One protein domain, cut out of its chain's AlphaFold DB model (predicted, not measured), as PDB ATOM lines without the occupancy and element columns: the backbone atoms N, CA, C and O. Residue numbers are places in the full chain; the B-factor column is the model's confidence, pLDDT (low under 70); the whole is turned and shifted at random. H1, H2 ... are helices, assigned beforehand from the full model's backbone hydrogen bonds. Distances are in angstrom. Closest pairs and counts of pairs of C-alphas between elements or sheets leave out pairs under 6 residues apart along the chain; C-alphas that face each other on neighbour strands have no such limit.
ATOM      1  N   LYS A  18      -2.187  42.697  18.493       88.25
ATOM      2  CA  LYS A  18      -1.105  42.310  19.406       88.25
ATOM      3  C   LYS A  18       0.192  43.051  19.089       88.25
ATOM      4  O   LYS A  18       0.783  43.597  20.011       88.25
ATOM      5  N   HIS A  19       0.581  43.125  17.813       87.12
ATOM      6  CA  HIS A  19       1.767  43.882  17.392       87.12
ATOM      7  C   HIS A  19       1.615  45.366  17.730       87.12
ATOM      8  O   HIS A  19       2.520  45.971  18.286       87.12
ATOM      9  N   ILE A  20       0.434  45.948  17.493       90.94
ATOM     10  CA  ILE A  20       0.166  47.351  17.850       90.94
ATOM     11  C   ILE A  20       0.322  47.578  19.354       90.94
ATOM     12  O   ILE A  20       0.946  48.552  19.766       90.94
ATOM     13  N   ALA A  21      -0.237  46.695  20.185       91.38
ATOM     14  CA  ALA A  21      -0.115  46.815  21.635       91.38
ATOM     15  C   ALA A  21       1.347  46.708  22.099       91.38
ATOM     16  O   ALA A  21       1.769  47.497  22.942       91.38
ATOM     17  N   LEU A  22       2.114  45.780  21.521       90.75
ATOM     18  CA  LEU A  22       3.540  45.614  21.797       90.75
ATOM     19  C   LEU A  22       4.330  46.863  21.397       90.75
ATOM     20  O   LEU A  22       5.067  47.408  22.215       90.75
ATOM     21  N   LEU A  23       4.133  47.364  20.180       91.69
ATOM     22  CA  LEU A  23       4.839  48.540  19.677       91.69
ATOM     23  C   LEU A  23       4.497  49.794  20.484       91.69
ATOM     24  O   LEU A  23       5.386  50.575  20.794       91.69
ATOM     25  N   LYS A  24       3.248  49.972  20.923       92.44
ATOM     26  CA  LYS A  24       2.875  51.089  21.813       92.44
ATOM     27  C   LYS A  24       3.493  50.986  23.206       92.44
ATOM     28  O   LYS A  24       3.673  52.005  23.859       92.44
ATOM     29  N   ALA A  25       3.749  49.771  23.689       89.81
ATOM     30  CA  ALA A  25       4.361  49.559  24.996       89.81
ATOM     31  C   ALA A  25       5.881  49.786  24.970       89.81
ATOM     32  O   ALA A  25       6.441  50.201  25.979       89.81
ATOM     33  N   ASN A  26       6.524  49.527  23.828       86.62
ATOM     34  CA  ASN A  26       7.984  49.544  23.682       86.62
ATOM     35  C   ASN A  26       8.508  50.703  22.819       86.62
ATOM     36  O   ASN A  26       9.710  50.846  22.636       86.62
ATOM     37  N   THR A  27       7.624  51.550  22.293       89.25
ATOM     38  CA  THR A  27       7.981  52.760  21.545       89.25
ATOM     39  C   THR A  27       7.170  53.944  22.056       89.25
ATOM     40  O   THR A  27       6.185  53.786  22.776       89.25
ATOM     41  N   LYS A  28       7.560  55.158  21.662       88.19
ATOM     42  CA  LYS A  28       6.803  56.382  21.973       88.19
ATOM     43  C   LYS A  28       5.768  56.739  20.900       88.19
ATOM     44  O   LYS A  28       5.153  57.799  20.995       88.19
ATOM     45  N   TYR A  29       5.569  55.880  19.900       89.19
ATOM     46  CA  TYR A  29       4.634  56.131  18.810       89.19
ATOM     47  C   TYR A  29       3.187  55.848  19.216       89.19
ATOM     48  O   TYR A  29       2.859  54.854  19.870       89.19
ATOM     49  N   SER A  30       2.290  56.722  18.769       93.12
ATOM     50  CA  SER A  30       0.852  56.484  18.801       93.12
ATOM     51  C   SER A  30       0.446  55.391  17.807       93.12
ATOM     52  O   SER A  30       1.173  55.045  16.878       93.12
ATOM     53  N   GLU A  31      -0.761  54.851  17.975       94.12
ATOM     54  CA  GLU A  31      -1.287  53.840  17.053       94.12
ATOM     55  C   GLU A  31      -1.378  54.347  15.607       94.12
ATOM     56  O   GLU A  31      -1.071  53.602  14.677       94.12
ATOM     57  N   ASP A  32      -1.755  55.611  15.418       94.00
ATOM     58  CA  ASP A  32      -1.856  56.215  14.090       94.00
ATOM     59  C   ASP A  32      -0.480  56.347  13.430       94.00
ATOM     60  O   ASP A  32      -0.331  56.024  12.251       94.00
ATOM     61  N   GLU A  33       0.546  56.745  14.186       92.44
ATOM     62  CA  GLU A  33       1.927  56.800  13.696       92.44
ATOM     63  C   GLU A  33       2.455  55.405  13.347       92.44
ATOM     64  O   GLU A  33       3.034  55.227  12.277       92.44
ATOM     65  N   ILE A  34       2.198  54.393  14.185       93.00
ATOM     66  CA  ILE A  34       2.578  52.997  13.904       93.00
ATOM     67  C   ILE A  34       1.935  52.525  12.593       93.00
ATOM     68  O   ILE A  34       2.600  51.921  11.751       93.00
ATOM     69  N   ARG A  35       0.650  52.829  12.371       92.56
ATOM     70  CA  ARG A  35      -0.054  52.479  11.126       92.56
ATOM     71  C   ARG A  35       0.523  53.202   9.909       92.56
ATOM     72  O   ARG A  35       0.618  52.593   8.844       92.56
ATOM     73  N   GLN A  36       0.913  54.468  10.052       92.56
ATOM     74  CA  GLN A  36       1.558  55.235   8.982       92.56
ATOM     75  C   GLN A  36       2.932  54.659   8.623       92.56
ATOM     76  O   GLN A  36       3.208  54.439   7.442       92.56
ATOM     77  N   TRP A  37       3.753  54.345   9.628       91.50
ATOM     78  CA  TRP A  37       5.036  53.671   9.434       91.50
ATOM     79  C   TRP A  37       4.863  52.313   8.755       91.50
ATOM     80  O   TRP A  37       5.556  52.036   7.780       91.50
ATOM     81  N   HIS A  38       3.891  51.506   9.191       92.44
ATOM     82  CA  HIS A  38       3.593  50.210   8.579       92.44
ATOM     83  C   HIS A  38       3.189  50.358   7.110       92.44
ATOM     84  O   HIS A  38       3.685  49.636   6.247       92.44
ATOM     85  N   ALA A  39       2.319  51.320   6.793       90.94
ATOM     86  CA  ALA A  39       1.916  51.581   5.414       90.94
ATOM     87  C   ALA A  39       3.110  51.985   4.530       90.94
ATOM     88  O   ALA A  39       3.218  51.511   3.397       90.94
ATOM     89  N   GLY A  40       4.019  52.819   5.044       90.81
ATOM     90  CA  GLY A  40       5.265  53.168   4.358       90.81
ATOM     91  C   GLY A  40       6.176  51.958   4.152       90.81
ATOM     92  O   GLY A  40       6.641  51.718   3.039       90.81
ATOM     93  N   PHE A  41       6.350  51.146   5.194       90.12
ATOM     94  CA  PHE A  41       7.182  49.950   5.152       90.12
ATOM     95  C   PHE A  41       6.676  48.931   4.125       90.12
ATOM     96  O   PHE A  41       7.457  48.462   3.308       90.12
ATOM     97  N   ILE A  42       5.369  48.644   4.084       91.44
ATOM     98  CA  ILE A  42       4.782  47.721   3.096       91.44
ATOM     99  C   ILE A  42       4.841  48.287   1.673       91.44
ATOM    100  O   ILE A  42       5.016  47.536   0.716       91.44
ATOM    101  N   ARG A  43       4.723  49.608   1.500       90.19
ATOM    102  CA  ARG A  43       4.901  50.236   0.182       90.19
ATOM    103  C   ARG A  43       6.316  50.004  -0.353       90.19
ATOM    104  O   ARG A  43       6.475  49.725  -1.541       90.19
ATOM    105  N   ASP A  44       7.317  50.114   0.512       86.44
ATOM    106  CA  ASP A  44       8.725  50.040   0.116       86.44
ATOM    107  C   ASP A  44       9.258  48.588   0.126       86.44
ATOM    108  O   ASP A  44      10.151  48.255  -0.660       86.44
ATOM    109  N   CYS A  45       8.655  47.721   0.951       88.50
ATOM    110  CA  CYS A  45       8.904  46.283   1.092       88.50
ATOM    111  C   CYS A  45       7.569  45.495   1.040       88.50
ATOM    112  O   CYS A  45       7.033  45.107   2.080       88.50
ATOM    113  N   PRO A  46       7.013  45.209  -0.157       89.00
ATOM    114  CA  PRO A  46       5.689  44.580  -0.306       89.00
ATOM    115  C   PRO A  46       5.538  43.179   0.304       89.00
ATOM    116  O   PRO A  46       4.424  42.716   0.536       89.00
ATOM    117  N   ASN A  47       6.651  42.490   0.556       88.75
ATOM    118  CA  ASN A  47       6.708  41.199   1.245       88.75
ATOM    119  C   ASN A  47       6.729  41.330   2.784       88.75
ATOM    120  O   ASN A  47       6.769  40.312   3.474       88.75
ATOM    121  N   GLY A  48       6.732  42.553   3.324       88.69
ATOM    122  CA  GLY A  48       6.835  42.817   4.759       88.69
ATOM    123  C   GLY A  48       8.199  42.470   5.354       88.69
ATOM    124  O   GLY A  48       8.279  42.240   6.556       88.69
ATOM    125  N   LYS A  49       9.252  42.393   4.533       91.31
ATOM    126  CA  LYS A  49      10.612  42.059   4.965       91.31
ATOM    127  C   LYS A  49      11.625  42.997   4.322       91.31
ATOM    128  O   LYS A  49      11.660  43.117   3.096       91.31
ATOM    129  N   LEU A  50      12.469  43.614   5.138       90.50
ATOM    130  CA  LEU A  50      13.591  44.426   4.686       90.50
ATOM    131  C   LEU A  50      14.863  43.574   4.680       90.50
ATOM    132  O   LEU A  50      15.318  43.117   5.724       90.50
ATOM    133  N   ASP A  51      15.435  43.349   3.498       89.62
ATOM    134  CA  ASP A  51      16.682  42.593   3.355       89.62
ATOM    135  C   ASP A  51      17.932  43.493   3.420       89.62
ATOM    136  O   ASP A  51      17.871  44.715   3.235       89.62
ATOM    137  N   LYS A  52      19.092  42.865   3.654       86.81
ATOM    138  CA  LYS A  52      20.400  43.540   3.762       86.81
ATOM    139  C   LYS A  52      20.712  44.437   2.569       86.81
ATOM    140  O   LYS A  52      21.296  45.509   2.729       86.81
ATOM    141  N   LYS A  53      20.335  44.006   1.363       86.31
ATOM    142  CA  LYS A  53      20.627  44.739   0.131       86.31
ATOM    143  C   LYS A  53      19.798  46.016   0.071       86.31
ATOM    144  O   LYS A  53      20.350  47.090  -0.146       86.31
ATOM    145  N   LYS A  54      18.492  45.907   0.304       86.56
ATOM    146  CA  LYS A  54      17.570  47.040   0.312       86.56
ATOM    147  C   LYS A  54      17.932  48.037   1.413       86.56
ATOM    148  O   LYS A  54      17.909  49.236   1.150       86.56
ATOM    149  N   PHE A  55      18.318  47.557   2.596       86.25
ATOM    150  CA  PHE A  55      18.815  48.401   3.686       86.25
ATOM    151  C   PHE A  55      20.059  49.203   3.266       86.25
ATOM    152  O   PHE A  55      20.082  50.429   3.394       86.25
ATOM    153  N   ALA A  56      21.059  48.539   2.676       84.12
ATOM    154  CA  ALA A  56      22.265  49.203   2.183       84.12
ATOM    155  C   ALA A  56      21.977  50.202   1.047       84.12
ATOM    156  O   ALA A  56      22.560  51.284   1.015       84.12
ATOM    157  N   ASP A  57      21.061  49.873   0.130       82.81
ATOM    158  CA  ASP A  57      20.663  50.758  -0.970       82.81
ATOM    159  C   ASP A  57      20.025  52.060  -0.456       82.81
ATOM    160  O   ASP A  57      20.283  53.127  -1.013       82.81
ATOM    161  N   VAL A  58      19.237  51.998   0.625       79.75
ATOM    162  CA  VAL A  58      18.678  53.192   1.283       79.75
ATOM    163  C   VAL A  58      19.797  54.055   1.864       79.75
ATOM    164  O   VAL A  58      19.848  55.253   1.595       79.75
ATOM    165  N   TYR A  59      20.749  53.466   2.589       73.56
ATOM    166  CA  TYR A  59      21.880  54.210   3.155       73.56
ATOM    167  C   TYR A  59      22.781  54.840   2.085       73.56
ATOM    168  O   TYR A  59      23.227  55.975   2.247       73.56
ATOM    169  N   LYS A  60      22.993  54.164   0.950       75.56
ATOM    170  CA  LYS A  60      23.745  54.715  -0.191       75.56
ATOM    171  C   LYS A  60      23.085  55.952  -0.806       75.56
ATOM    172  O   LYS A  60      23.792  56.785  -1.362       75.56
ATOM    173  N   GLN A  61      21.761  56.109  -0.698       74.19
ATOM    174  CA  GLN A  61      21.079  57.329  -1.158       74.19
ATOM    175  C   GLN A  61      21.403  58.542  -0.277       74.19
ATOM    176  O   GLN A  61      21.505  59.652  -0.795       74.19
ATOM    177  N   PHE A  62      21.594  58.337   1.030       69.94
ATOM    178  CA  PHE A  62      21.957  59.400   1.972       69.94
ATOM    179  C   PHE A  62      23.469  59.668   2.015       69.94
ATOM    180  O   PHE A  62      23.880  60.805   2.237       69.94
ATOM    181  N   TYR A  63      24.290  58.647   1.741       67.88
ATOM    182  CA  TYR A  63      25.755  58.716   1.751       67.88
ATOM    183  C   TYR A  63      26.362  58.237   0.415       67.88
ATOM    184  O   TYR A  63      27.076  57.233   0.383       67.88
ATOM    185  N   PRO A  64      26.121  58.945  -0.707       67.44
ATOM    186  CA  PRO A  64      26.502  58.494  -2.052       67.44
ATOM    187  C   PRO A  64      28.020  58.392  -2.304       67.44
ATOM    188  O   PRO A  64      28.424  57.894  -3.353       67.44
ATOM    189  N   GLY A  65      28.862  58.854  -1.370       62.22
ATOM    190  CA  GLY A  65      30.328  58.794  -1.449       62.22
ATOM    191  C   GLY A  65      31.008  57.823  -0.472       62.22
ATOM    192  O   GLY A  65      32.225  57.668  -0.549       62.22
ATOM    193  N   GLY A  66      30.261  57.185   0.436       63.84
ATOM    194  CA  GLY A  66      30.812  56.302   1.470       63.84
ATOM    195  C   GLY A  66      30.807  54.824   1.079       63.84
ATOM    196  O   GLY A  66      29.972  54.372   0.291       63.84
ATOM    197  N   LYS A  67      31.689  54.021   1.687       69.88
ATOM    198  CA  LYS A  67      31.591  52.549   1.636       69.88
ATOM    199  C   LYS A  67      30.597  52.072   2.694       69.88
ATOM    200  O   LYS A  67      30.962  51.473   3.703       69.88
ATOM    201  N   ALA A  68      29.320  52.353   2.449       71.56
ATOM    202  CA  ALA A  68      28.251  52.067   3.399       71.56
ATOM    203  C   ALA A  68      28.068  50.568   3.688       71.56
ATOM    204  O   ALA A  68      27.495  50.230   4.715       71.56
ATOM    205  N   ASP A  69      28.562  49.671   2.827       78.56
ATOM    206  CA  ASP A  69      28.302  48.228   2.908       78.56
ATOM    207  C   ASP A  69      28.715  47.610   4.255       78.56
ATOM    208  O   ASP A  69      27.957  46.833   4.835       78.56
ATOM    209  N   THR A  70      29.885  47.978   4.788       79.44
ATOM    210  CA  THR A  70      30.388  47.415   6.051       79.44
ATOM    211  C   THR A  70      29.593  47.925   7.252       79.44
ATOM    212  O   THR A  70      29.220  47.136   8.114       79.44
ATOM    213  N   PHE A  71      29.291  49.225   7.294       82.81
ATOM    214  CA  PHE A  71      28.464  49.803   8.355       82.81
ATOM    215  C   PHE A  71      27.033  49.260   8.301       82.81
ATOM    216  O   PHE A  71      26.492  48.838   9.316       82.81
ATOM    217  N   CYS A  72      26.446  49.210   7.102       84.81
ATOM    218  CA  CYS A  72      25.099  48.694   6.890       84.81
ATOM    219  C   CYS A  72      24.980  47.244   7.330       84.81
ATOM    220  O   CYS A  72      23.942  46.869   7.853       84.81
ATOM    221  N   LYS A  73      26.032  46.437   7.144       85.38
ATOM    222  CA  LYS A  73      26.057  45.065   7.646       85.38
ATOM    223  C   LYS A  73      25.903  45.031   9.169       85.38
ATOM    224  O   LYS A  73      25.019  44.335   9.644       85.38
ATOM    225  N   TYR A  74      26.730  45.773   9.907       84.12
ATOM    226  CA  TYR A  74      26.673  45.766  11.372       84.12
ATOM    227  C   TYR A  74      25.352  46.334  11.891       84.12
ATOM    228  O   TYR A  74      24.686  45.678  12.674       84.12
ATOM    229  N   ALA A  75      24.916  47.485  11.371       85.00
ATOM    230  CA  ALA A  75      23.633  48.074  11.748       85.00
ATOM    231  C   ALA A  75      22.446  47.145  11.441       85.00
ATOM    232  O   ALA A  75      21.501  47.075  12.219       85.00
ATOM    233  N   PHE A  76      22.492  46.417  10.321       89.19
ATOM    234  CA  PHE A  76      21.469  45.430  10.000       89.19
ATOM    235  C   PHE A  76      21.485  44.266  10.987       89.19
ATOM    236  O   PHE A  76      20.428  43.894  11.478       89.19
ATOM    237  N   ASP A  77      22.661  43.702  11.272       88.00
ATOM    238  CA  ASP A  77      22.804  42.566  12.188       88.00
ATOM    239  C   ASP A  77      22.338  42.941  13.615       88.00
ATOM    240  O   ASP A  77      21.759  42.105  14.296       88.00
ATOM    241  N   THR A  78      22.494  44.203  14.037       86.12
ATOM    242  CA  THR A  78      21.940  44.712  15.308       86.12
ATOM    243  C   THR A  78      20.409  44.820  15.287       86.12
ATOM    244  O   THR A  78      19.760  44.646  16.314       86.12
ATOM    245  N   PHE A  79      19.803  45.136  14.141       88.00
ATOM    246  CA  PHE A  79      18.348  45.298  14.033       88.00
ATOM    247  C   PHE A  79      17.616  43.971  13.773       88.00
ATOM    248  O   PHE A  79      16.473  43.828  14.198       88.00
ATOM    249  N   ASP A  80      18.265  43.002  13.123       89.38
ATOM    250  CA  ASP A  80      17.793  41.623  12.900       89.38
ATOM    251  C   ASP A  80      17.902  40.796  14.194       89.38
ATOM    252  O   ASP A  80      18.734  39.898  14.334       89.38
ATOM    253  N   SER A  81      17.070  41.141  15.180       83.81
ATOM    254  CA  SER A  81      17.109  40.570  16.533       83.81
ATOM    255  C   SER A  81      16.817  39.068  16.552       83.81
ATOM    256  O   SER A  81      17.303  38.346  17.424       83.81
ATOM    257  N   ASN A  82      16.001  38.582  15.613       85.94
ATOM    258  CA  ASN A  82      15.675  37.162  15.501       85.94
ATOM    259  C   ASN A  82      16.682  36.359  14.645       85.94
ATOM    260  O   ASN A  82      16.657  35.123  14.685       85.94
ATOM    261  N   GLY A  83      17.574  37.035  13.911       86.69
ATOM    262  CA  GLY A  83      18.623  36.432  13.093       86.69
ATOM    263  C   GLY A  83      18.111  35.672  11.865       86.69
ATOM    264  O   GLY A  83      18.795  34.758  11.387       86.69
ATOM    265  N   ASP A  84      16.913  35.985  11.359       89.69
ATOM    266  CA  ASP A  84      16.322  35.318  10.191       89.69
ATOM    267  C   ASP A  84      16.870  35.846   8.850       89.69
ATOM    268  O   ASP A  84      16.543  35.315   7.776       89.69
ATOM    269  N   GLY A  85      17.739  36.861   8.903       89.69
ATOM    270  CA  GLY A  85      18.343  37.516   7.749       89.69
ATOM    271  C   GLY A  85      17.473  38.618   7.142       89.69
ATOM    272  O   GLY A  85      17.824  39.138   6.074       89.69
ATOM    273  N   HIS A  86      16.355  38.964   7.781       92.06
ATOM    274  CA  HIS A  86      15.424  40.006   7.370       92.06
ATOM    275  C   HIS A  86      14.969  40.794   8.590       92.06
ATOM    276  O   HIS A  86      14.631  40.218   9.609       92.06
ATOM    277  N   ILE A  87      14.848  42.107   8.426       91.25
ATOM    278  CA  ILE A  87      14.221  42.959   9.430       91.25
ATOM    279  C   ILE A  87      12.730  43.014   9.110       91.25
ATOM    280  O   ILE A  87      12.337  43.457   8.018       91.25
ATOM    281  N   ASP A  88      11.894  42.543  10.028       92.25
ATOM    282  CA  ASP A  88      10.450  42.716   9.922       92.25
ATOM    283  C   ASP A  88       9.997  44.110  10.396       92.25
ATOM    284  O   ASP A  88      10.792  44.965  10.789       92.25
ATOM    285  N   PHE A  89       8.699  44.398  10.290       91.56
ATOM    286  CA  PHE A  89       8.191  45.712  10.678       91.56
ATOM    287  C   PHE A  89       8.344  46.005  12.182       91.56
ATOM    288  O   PHE A  89       8.529  47.164  12.558       91.56
ATOM    289  N   GLU A  90       8.232  44.984  13.034       91.56
ATOM    290  CA  GLU A  90       8.362  45.142  14.480       91.56
ATOM    291  C   GLU A  90       9.804  45.509  14.834       91.56
ATOM    292  O   GLU A  90      10.031  46.547  15.458       91.56
ATOM    293  N   GLU A  91      10.766  44.737  14.330       91.44
ATOM    294  CA  GLU A  91      12.202  44.988  14.485       91.44
ATOM    295  C   GLU A  91      12.598  46.365  13.940       91.44
ATOM    296  O   GLU A  91      13.273  47.146  14.617       91.44
ATOM    297  N   PHE A  92      12.099  46.719  12.751       90.69
ATOM    298  CA  PHE A  92      12.335  48.028  12.151       90.69
ATOM    299  C   PHE A  92      11.865  49.170  13.060       90.69
ATOM    300  O   PHE A  92      12.614  50.118  13.308       90.69
ATOM    301  N   LEU A  93      10.626  49.115  13.555       89.81
ATOM    302  CA  LEU A  93      10.071  50.231  14.318       89.81
ATOM    303  C   LEU A  93      10.689  50.340  15.717       89.81
ATOM    304  O   LEU A  93      10.893  51.458  16.199       89.81
ATOM    305  N   LEU A  94      11.022  49.209  16.346       88.62
ATOM    306  CA  LEU A  94      11.748  49.178  17.616       88.62
ATOM    307  C   LEU A  94      13.139  49.806  17.466       88.62
ATOM    308  O   LEU A  94      13.472  50.720  18.222       88.62
ATOM    309  N   ALA A  95      13.897  49.416  16.437       86.44
ATOM    310  CA  ALA A  95      15.217  49.974  16.148       86.44
ATOM    311  C   ALA A  95      15.174  51.493  15.895       86.44
ATOM    312  O   ALA A  95      15.970  52.264  16.447       86.44
ATOM    313  N   ILE A  96      14.208  51.962  15.098       85.56
ATOM    314  CA  ILE A  96      14.017  53.397  14.847       85.56
ATOM    315  C   ILE A  96      13.619  54.129  16.129       85.56
ATOM    316  O   ILE A  96      14.114  55.230  16.386       85.56
ATOM    317  N   SER A  97      12.754  53.544  16.960       85.94
ATOM    318  CA  SER A  97      12.353  54.176  18.216       85.94
ATOM    319  C   SER A  97      13.534  54.305  19.175       85.94
ATOM    320  O   SER A  97      13.775  55.407  19.668       85.94
ATOM    321  N   ALA A  98      14.320  53.244  19.366       83.50
ATOM    322  CA  ALA A  98      15.482  53.254  20.253       83.50
ATOM    323  C   ALA A  98      16.536  54.288  19.816       83.50
ATOM    324  O   ALA A  98      17.027  55.069  20.631       83.50
ATOM    325  N   THR A  99      16.811  54.389  18.513       79.06
ATOM    326  CA  THR A  99      17.828  55.315  17.979       79.06
ATOM    327  C   THR A  99      17.371  56.778  17.911       79.06
ATOM    328  O   THR A  99      18.184  57.684  18.110       79.06
ATOM    329  N   SER A 100      16.084  57.050  17.660       77.88
ATOM    330  CA  SER A 100      15.578  58.421  17.451       77.88
ATOM    331  C   SER A 100      14.866  59.025  18.668       77.88
ATOM    332  O   SER A 100      14.998  60.222  18.948       77.88
ATOM    333  N   GLN A 101      14.129  58.206  19.418       81.50
ATOM    334  CA  GLN A 101      13.230  58.627  20.494       81.50
ATOM    335  C   GLN A 101      13.559  57.984  21.848       81.50
ATOM    336  O   GLN A 101      13.000  58.416  22.864       81.50
ATOM    337  N   GLY A 102      14.469  57.009  21.881       76.94
ATOM    338  CA  GLY A 102      14.933  56.333  23.087       76.94
ATOM    339  C   GLY A 102      15.576  57.286  24.089       76.94
ATOM    340  O   GLY A 102      15.978  58.413  23.747       76.94
ATOM    341  N   SER A 103      15.629  56.838  25.340       83.62
ATOM    342  CA  SER A 103      16.416  57.455  26.406       83.62
ATOM    343  C   SER A 103      17.909  57.475  26.040       83.62
ATOM    344  O   SER A 103      18.320  56.923  25.019       83.62
ATOM    345  N   LEU A 104      18.740  58.156  26.835       83.19
ATOM    346  CA  LEU A 104      20.186  58.073  26.618       83.19
ATOM    347  C   LEU A 104      20.675  56.629  26.790       83.19
ATOM    348  O   LEU A 104      21.484  56.182  25.986       83.19
ATOM    349  N   ASP A 105      20.145  55.915  27.781       85.88
ATOM    350  CA  ASP A 105      20.525  54.534  28.079       85.88
ATOM    351  C   ASP A 105      20.119  53.598  26.931       85.88
ATOM    352  O   ASP A 105      20.960  52.845  26.456       85.88
ATOM    353  N   ASP A 106      18.909  53.744  26.378       80.94
ATOM    354  CA  ASP A 106      18.438  52.933  25.239       80.94
ATOM    355  C   ASP A 106      19.341  53.131  24.006       80.94
ATOM    356  O   ASP A 106      19.647  52.201  23.262       80.94
ATOM    357  N   ARG A 107      19.791  54.371  23.774       81.62
ATOM    358  CA  ARG A 107      20.706  54.685  22.665       81.62
ATOM    359  C   ARG A 107      22.099  54.121  22.906       81.62
ATOM    360  O   ARG A 107      22.769  53.764  21.942       81.62
ATOM    361  N   LEU A 108      22.551  54.105  24.161       85.12
ATOM    362  CA  LEU A 108      23.836  53.529  24.544       85.12
ATOM    363  C   LEU A 108      23.817  52.006  24.434       85.12
ATOM    364  O   LEU A 108      24.815  51.455  23.991       85.12
ATOM    365  N   GLU A 109      22.704  51.356  24.768       86.69
ATOM    366  CA  GLU A 109      22.505  49.913  24.593       86.69
ATOM    367  C   GLU A 109      22.583  49.536  23.110       86.69
ATOM    368  O   GLU A 109      23.460  48.778  22.716       86.69
ATOM    369  N   VAL A 110      21.809  50.204  22.250       83.69
ATOM    370  CA  VAL A 110      21.887  49.980  20.795       83.69
ATOM    371  C   VAL A 110      23.275  50.304  20.228       83.69
ATOM    372  O   VAL A 110      23.749  49.647  19.302       83.69
ATOM    373  N   ALA A 111      23.948  51.331  20.755       85.62
ATOM    374  CA  ALA A 111      25.321  51.627  20.365       85.62
ATOM    375  C   ALA A 111      26.274  50.504  20.788       85.62
ATOM    376  O   ALA A 111      27.125  50.120  19.991       85.62
ATOM    377  N   PHE A 112      26.130  49.984  22.005       89.06
ATOM    378  CA  PHE A 112      26.923  48.874  22.515       89.06
ATOM    379  C   PHE A 112      26.729  47.623  21.655       89.06
ATOM    380  O   PHE A 112      27.721  47.071  21.191       89.06
ATOM    381  N   ASP A 113      25.487  47.265  21.335       87.31
ATOM    382  CA  ASP A 113      25.157  46.105  20.498       87.31
ATOM    383  C   ASP A 113      25.688  46.237  19.061       87.31
ATOM    384  O   ASP A 113      26.002  45.249  18.402       87.31
ATOM    385  N   MET A 114      25.833  47.463  18.547       85.25
ATOM    386  CA  MET A 114      26.537  47.692  17.279       85.25
ATOM    387  C   MET A 114      28.051  47.445  17.384       85.25
ATOM    388  O   MET A 114      28.674  47.076  16.386       85.25
ATOM    389  N   TYR A 115      28.664  47.698  18.546       86.62
ATOM    390  CA  TYR A 115      30.090  47.451  18.771       86.62
ATOM    391  C   TYR A 115      30.385  45.982  19.091       86.62
ATOM    392  O   TYR A 115      31.387  45.476  18.591       86.62
ATOM    393  N   ASP A 116      29.544  45.311  19.877       89.31
ATOM    394  CA  ASP A 116      29.672  43.893  20.232       89.31
ATOM    395  C   ASP A 116      29.214  42.995  19.070       89.31
ATOM    396  O   ASP A 116      28.094  42.493  19.004       89.31
ATOM    397  N   ILE A 117      30.107  42.815  18.097       85.31
ATOM    398  CA  ILE A 117      29.843  42.023  16.890       85.31
ATOM    399  C   ILE A 117      29.701  40.530  17.227       85.31
ATOM    400  O   ILE A 117      29.052  39.789  16.482       85.31
ATOM    401  N   SER A 118      30.365  40.060  18.283       86.56
ATOM    402  CA  SER A 118      30.329  38.663  18.708       86.56
ATOM    403  C   SER A 118      29.082  38.303  19.522       86.56
ATOM    404  O   SER A 118      28.698  37.129  19.533       86.56
ATOM    405  N   GLY A 119      28.435  39.293  20.140       85.06
ATOM    406  CA  GLY A 119      27.292  39.128  21.034       85.06
ATOM    407  C   GLY A 119      27.669  38.497  22.376       85.06
ATOM    408  O   GLY A 119      26.840  37.807  22.977       85.06
ATOM    409  N   ASP A 120      28.923  38.639  22.819       89.94
ATOM    410  CA  ASP A 120      29.420  38.038  24.064       89.94
ATOM    411  C   ASP A 120      29.256  38.948  25.299       89.94
ATOM    412  O   ASP A 120      29.578  38.552  26.430       89.94
ATOM    413  N   GLY A 121      28.690  40.140  25.097       90.31
ATOM    414  CA  GLY A 121      28.468  41.164  26.108       90.31
ATOM    415  C   GLY A 121      29.715  41.991  26.422       90.31
ATOM    416  O   GLY A 121      29.724  42.721  27.418       90.31
ATOM    417  N   GLN A 122      30.783  41.865  25.634       92.06
ATOM    418  CA  GLN A 122      32.023  42.627  25.757       92.06
ATOM    419  C   GLN A 122      32.409  43.227  24.401       92.06
ATOM    420  O   GLN A 122      31.951  42.802  23.355       92.06
ATOM    421  N   ILE A 123      33.243  44.269  24.428       92.50
ATOM    422  CA  ILE A 123      33.786  44.873  23.207       92.50
ATOM    423  C   ILE A 123      35.294  44.684  23.232       92.50
ATOM    424  O   ILE A 123      36.002  45.319  24.025       92.50
ATOM    425  N   ASP A 124      35.796  43.826  22.352       93.44
ATOM    426  CA  ASP A 124      37.224  43.633  22.167       93.44
ATOM    427  C   ASP A 124      37.847  44.703  21.245       93.44
ATOM    428  O   ASP A 124      37.183  45.484  20.555       93.44
ATOM    429  N   GLN A 125      39.181  44.780  21.237       92.31
ATOM    430  CA  GLN A 125      39.901  45.761  20.418       92.31
ATOM    431  C   GLN A 125      39.614  45.597  18.915       92.31
ATOM    432  O   GLN A 125      39.571  46.585  18.174       92.31
ATOM    433  N   GLY A 126      39.472  44.361  18.444       91.62
ATOM    434  CA  GLY A 126      39.175  44.050  17.053       91.62
ATOM    435  C   GLY A 126      37.769  44.491  16.660       91.62
ATOM    436  O   GLY A 126      37.593  45.042  15.573       91.62
ATOM    437  N   GLU A 127      36.788  44.294  17.529       89.62
ATOM    438  CA  GLU A 127      35.405  44.749  17.366       89.62
ATOM    439  C   GLU A 127      35.304  46.271  17.320       89.62
ATOM    440  O   GLU A 127      34.811  46.831  16.334       89.62
ATOM    441  N   LEU A 128      35.915  46.945  18.297       89.06
ATOM    442  CA  LEU A 128      36.019  48.401  18.330       89.06
ATOM    443  C   LEU A 128      36.649  48.950  17.042       89.06
ATOM    444  O   LEU A 128      36.136  49.887  16.427       89.06
ATOM    445  N   THR A 129      37.747  48.336  16.593       88.50
ATOM    446  CA  THR A 129      38.450  48.754  15.372       88.50
ATOM    447  C   THR A 129      37.569  48.583  14.131       88.50
ATOM    448  O   THR A 129      37.554  49.466  13.271       88.50
ATOM    449  N   LYS A 130      36.819  47.478  14.020       86.56
ATOM    450  CA  LYS A 130      35.953  47.195  12.864       86.56
ATOM    451  C   LYS A 130      34.846  48.231  12.713       86.56
ATOM    452  O   LYS A 130      34.671  48.742  11.605       86.56
ATOM    453  N   LEU A 131      34.120  48.544  13.790       83.81
ATOM    454  CA  LEU A 131      33.004  49.485  13.706       83.81
ATOM    455  C   LEU A 131      33.501  50.914  13.459       83.81
ATOM    456  O   LEU A 131      32.981  51.591  12.573       83.81
ATOM    457  N   ILE A 132      34.565  51.343  14.149       84.81
ATOM    458  CA  ILE A 132      35.180  52.659  13.919       84.81
ATOM    459  C   ILE A 132      35.639  52.785  12.464       84.81
ATOM    460  O   ILE A 132      35.299  53.761  11.798       84.81
ATOM    461  N   THR A 133      36.351  51.787  11.931       84.88
ATOM    462  CA  THR A 133      36.792  51.804  10.525       84.88
ATOM    463  C   THR A 133      35.600  51.904   9.573       84.88
ATOM    464  O   THR A 133      35.633  52.696   8.636       84.88
ATOM    465  N   ALA A 134      34.520  51.160   9.838       83.19
ATOM    466  CA  ALA A 134      33.304  51.211   9.031       83.19
ATOM    467  C   ALA A 134      32.613  52.586   9.078       83.19
ATOM    468  O   ALA A 134      32.112  53.046   8.055       83.19
ATOM    469  N   MET A 135      32.611  53.264  10.231       79.81
ATOM    470  CA  MET A 135      32.088  54.629  10.359       79.81
ATOM    471  C   MET A 135      32.940  55.644   9.589       79.81
ATOM    472  O   MET A 135      32.390  56.471   8.863       79.81
ATOM    473  N   TYR A 136      34.270  55.560   9.692       79.25
ATOM    474  CA  TYR A 136      35.185  56.407   8.914       79.25
ATOM    475  C   TYR A 136      34.983  56.222   7.403       79.25
ATOM    476  O   TYR A 136      34.919  57.196   6.654       79.25
ATOM    477  N   ASP A 137      34.817  54.978   6.959       78.75
ATOM    478  CA  ASP A 137      34.554  54.634   5.562       78.75
ATOM    479  C   ASP A 137      33.159  55.089   5.078       78.75
ATOM    480  O   ASP A 137      32.988  55.395   3.893       78.75
ATOM    481  N   LEU A 138      32.159  55.138   5.967       73.75
ATOM    482  CA  LEU A 138      30.798  55.605   5.672       73.75
ATOM    483  C   LEU A 138      30.731  57.128   5.513       73.75
ATOM    484  O   LEU A 138      30.116  57.618   4.568       73.75
ATOM    485  N   VAL A 139      31.345  57.870   6.439       70.19
ATOM    486  CA  VAL A 139      31.365  59.343   6.416       70.19
ATOM    487  C   VAL A 139      32.257  59.858   5.277       70.19
ATOM    488  O   VAL A 139      32.091  60.991   4.821       70.19
ATOM    489  N   GLY A 140      33.151  59.002   4.764       62.47
ATOM    490  CA  GLY A 140      34.235  59.396   3.875       62.47
ATOM    491  C   GLY A 140      35.269  60.204   4.656       62.47
ATOM    492  O   GLY A 140      34.979  60.707   5.740       62.47
TER     493      GLY A 140
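What this domain is: This is residues 18 to 140 of the 145 residues of the protein "Hypothetical protein" of Rotaria sp. Silwood1 (UniProt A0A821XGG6). Seven short helices, mostly crossed, make a body with H1 and H2 at one end of its longest axis, where both pack on H5, and H7 at the other end, where it packs on H4 and H6; between these ends H3 packs on one side of H4, and H6 lies on the other side, touching both H4 and H5. H4 and H5 lie nearest the middle; residues 50 to 51 pair with residues 86 to 87, antiparallel, and tie the link from H2 to H3 to that from H4 to H5. The printed part has 123 residues with seven named helices, H1 to H7 in order, and no named strand; the class is all helix. It is compact, with a radius of gyration of the C-alphas of 15.0 A and spans of 42 by 30 by 25 A.

Where its parts are: Find C-alpha 18 at (-1.105, 42.310, 19.406), where H1, residues 18 to 26, begins and runs 12.4 A. Next come H2, residues 31 to 44, 20.0 A long, and H3, residues 52 to 62, 16.0 A. Look for C-alpha 68 at (28.251, 52.067, 3.399), where H4, residues 68 to 79, begins its 16.0 A. H5, residues 89 to 100, spans 16.2 A, and H6, residues 104 to 115, spans 16.5 A. H7, residues 125 to 139, runs 21.3 A and ends at C-alpha 139, (31.365, 59.343, 6.416).

How they stand to each other: H4 and H5 are the hubs, touching four helices each. Starting from H1, you find that it touches H5, closest at the C-alphas of Leu 23 and Glu 90, 7.1 A apart, at a shallow tilt of 13 degrees, the same way. H2 touches H5 at a steep tilt of 67 degrees, opposite ways; its closest C-alphas there are His 38 and Phe 89, 6.8 A. H1 and H2 touch, closest at the C-alphas of Ile 20 and Glu 31, 6.7 A. H2 and H3 are apart. H3 touches H4 at 57 degrees, a steep tilt, with the C-alphas of Ala 56 and Cys 72 closest at 5.5 A. H4 and H5 only just touch, with 3 pairs of C-alphas within 8 A; the closest are Phe 79 and Ala 95, 6.0 A. H6 touches H5, closest at the C-alphas of Thr 99 and Arg 107, 5.5 A, and H4, closest at those of Thr 78 and Met 114, 5.8 A. H7 touches H4, with the C-alphas of Ala 68 and Leu 138 closest at 4.9 A. H6 and H7 touch too, about perpendicular at 78 degrees, with the C-alphas of Tyr 115 and Leu 128 closest at 6.0 A. In H1, H2, H4, H5, H6 and H7 every O i to N i+4 pair is within hydrogen-bond range; in H3, 6 of 7 are.

The domain as a whole: The C-alphas farthest apart are those of Asp 32 and Gln 125, 43.5 A. The printed part has no cut, and no link is long. The mean pLDDT of the printed part is 85.6; look for low confidence, under 70, at residues 62 to 67 and residue 140.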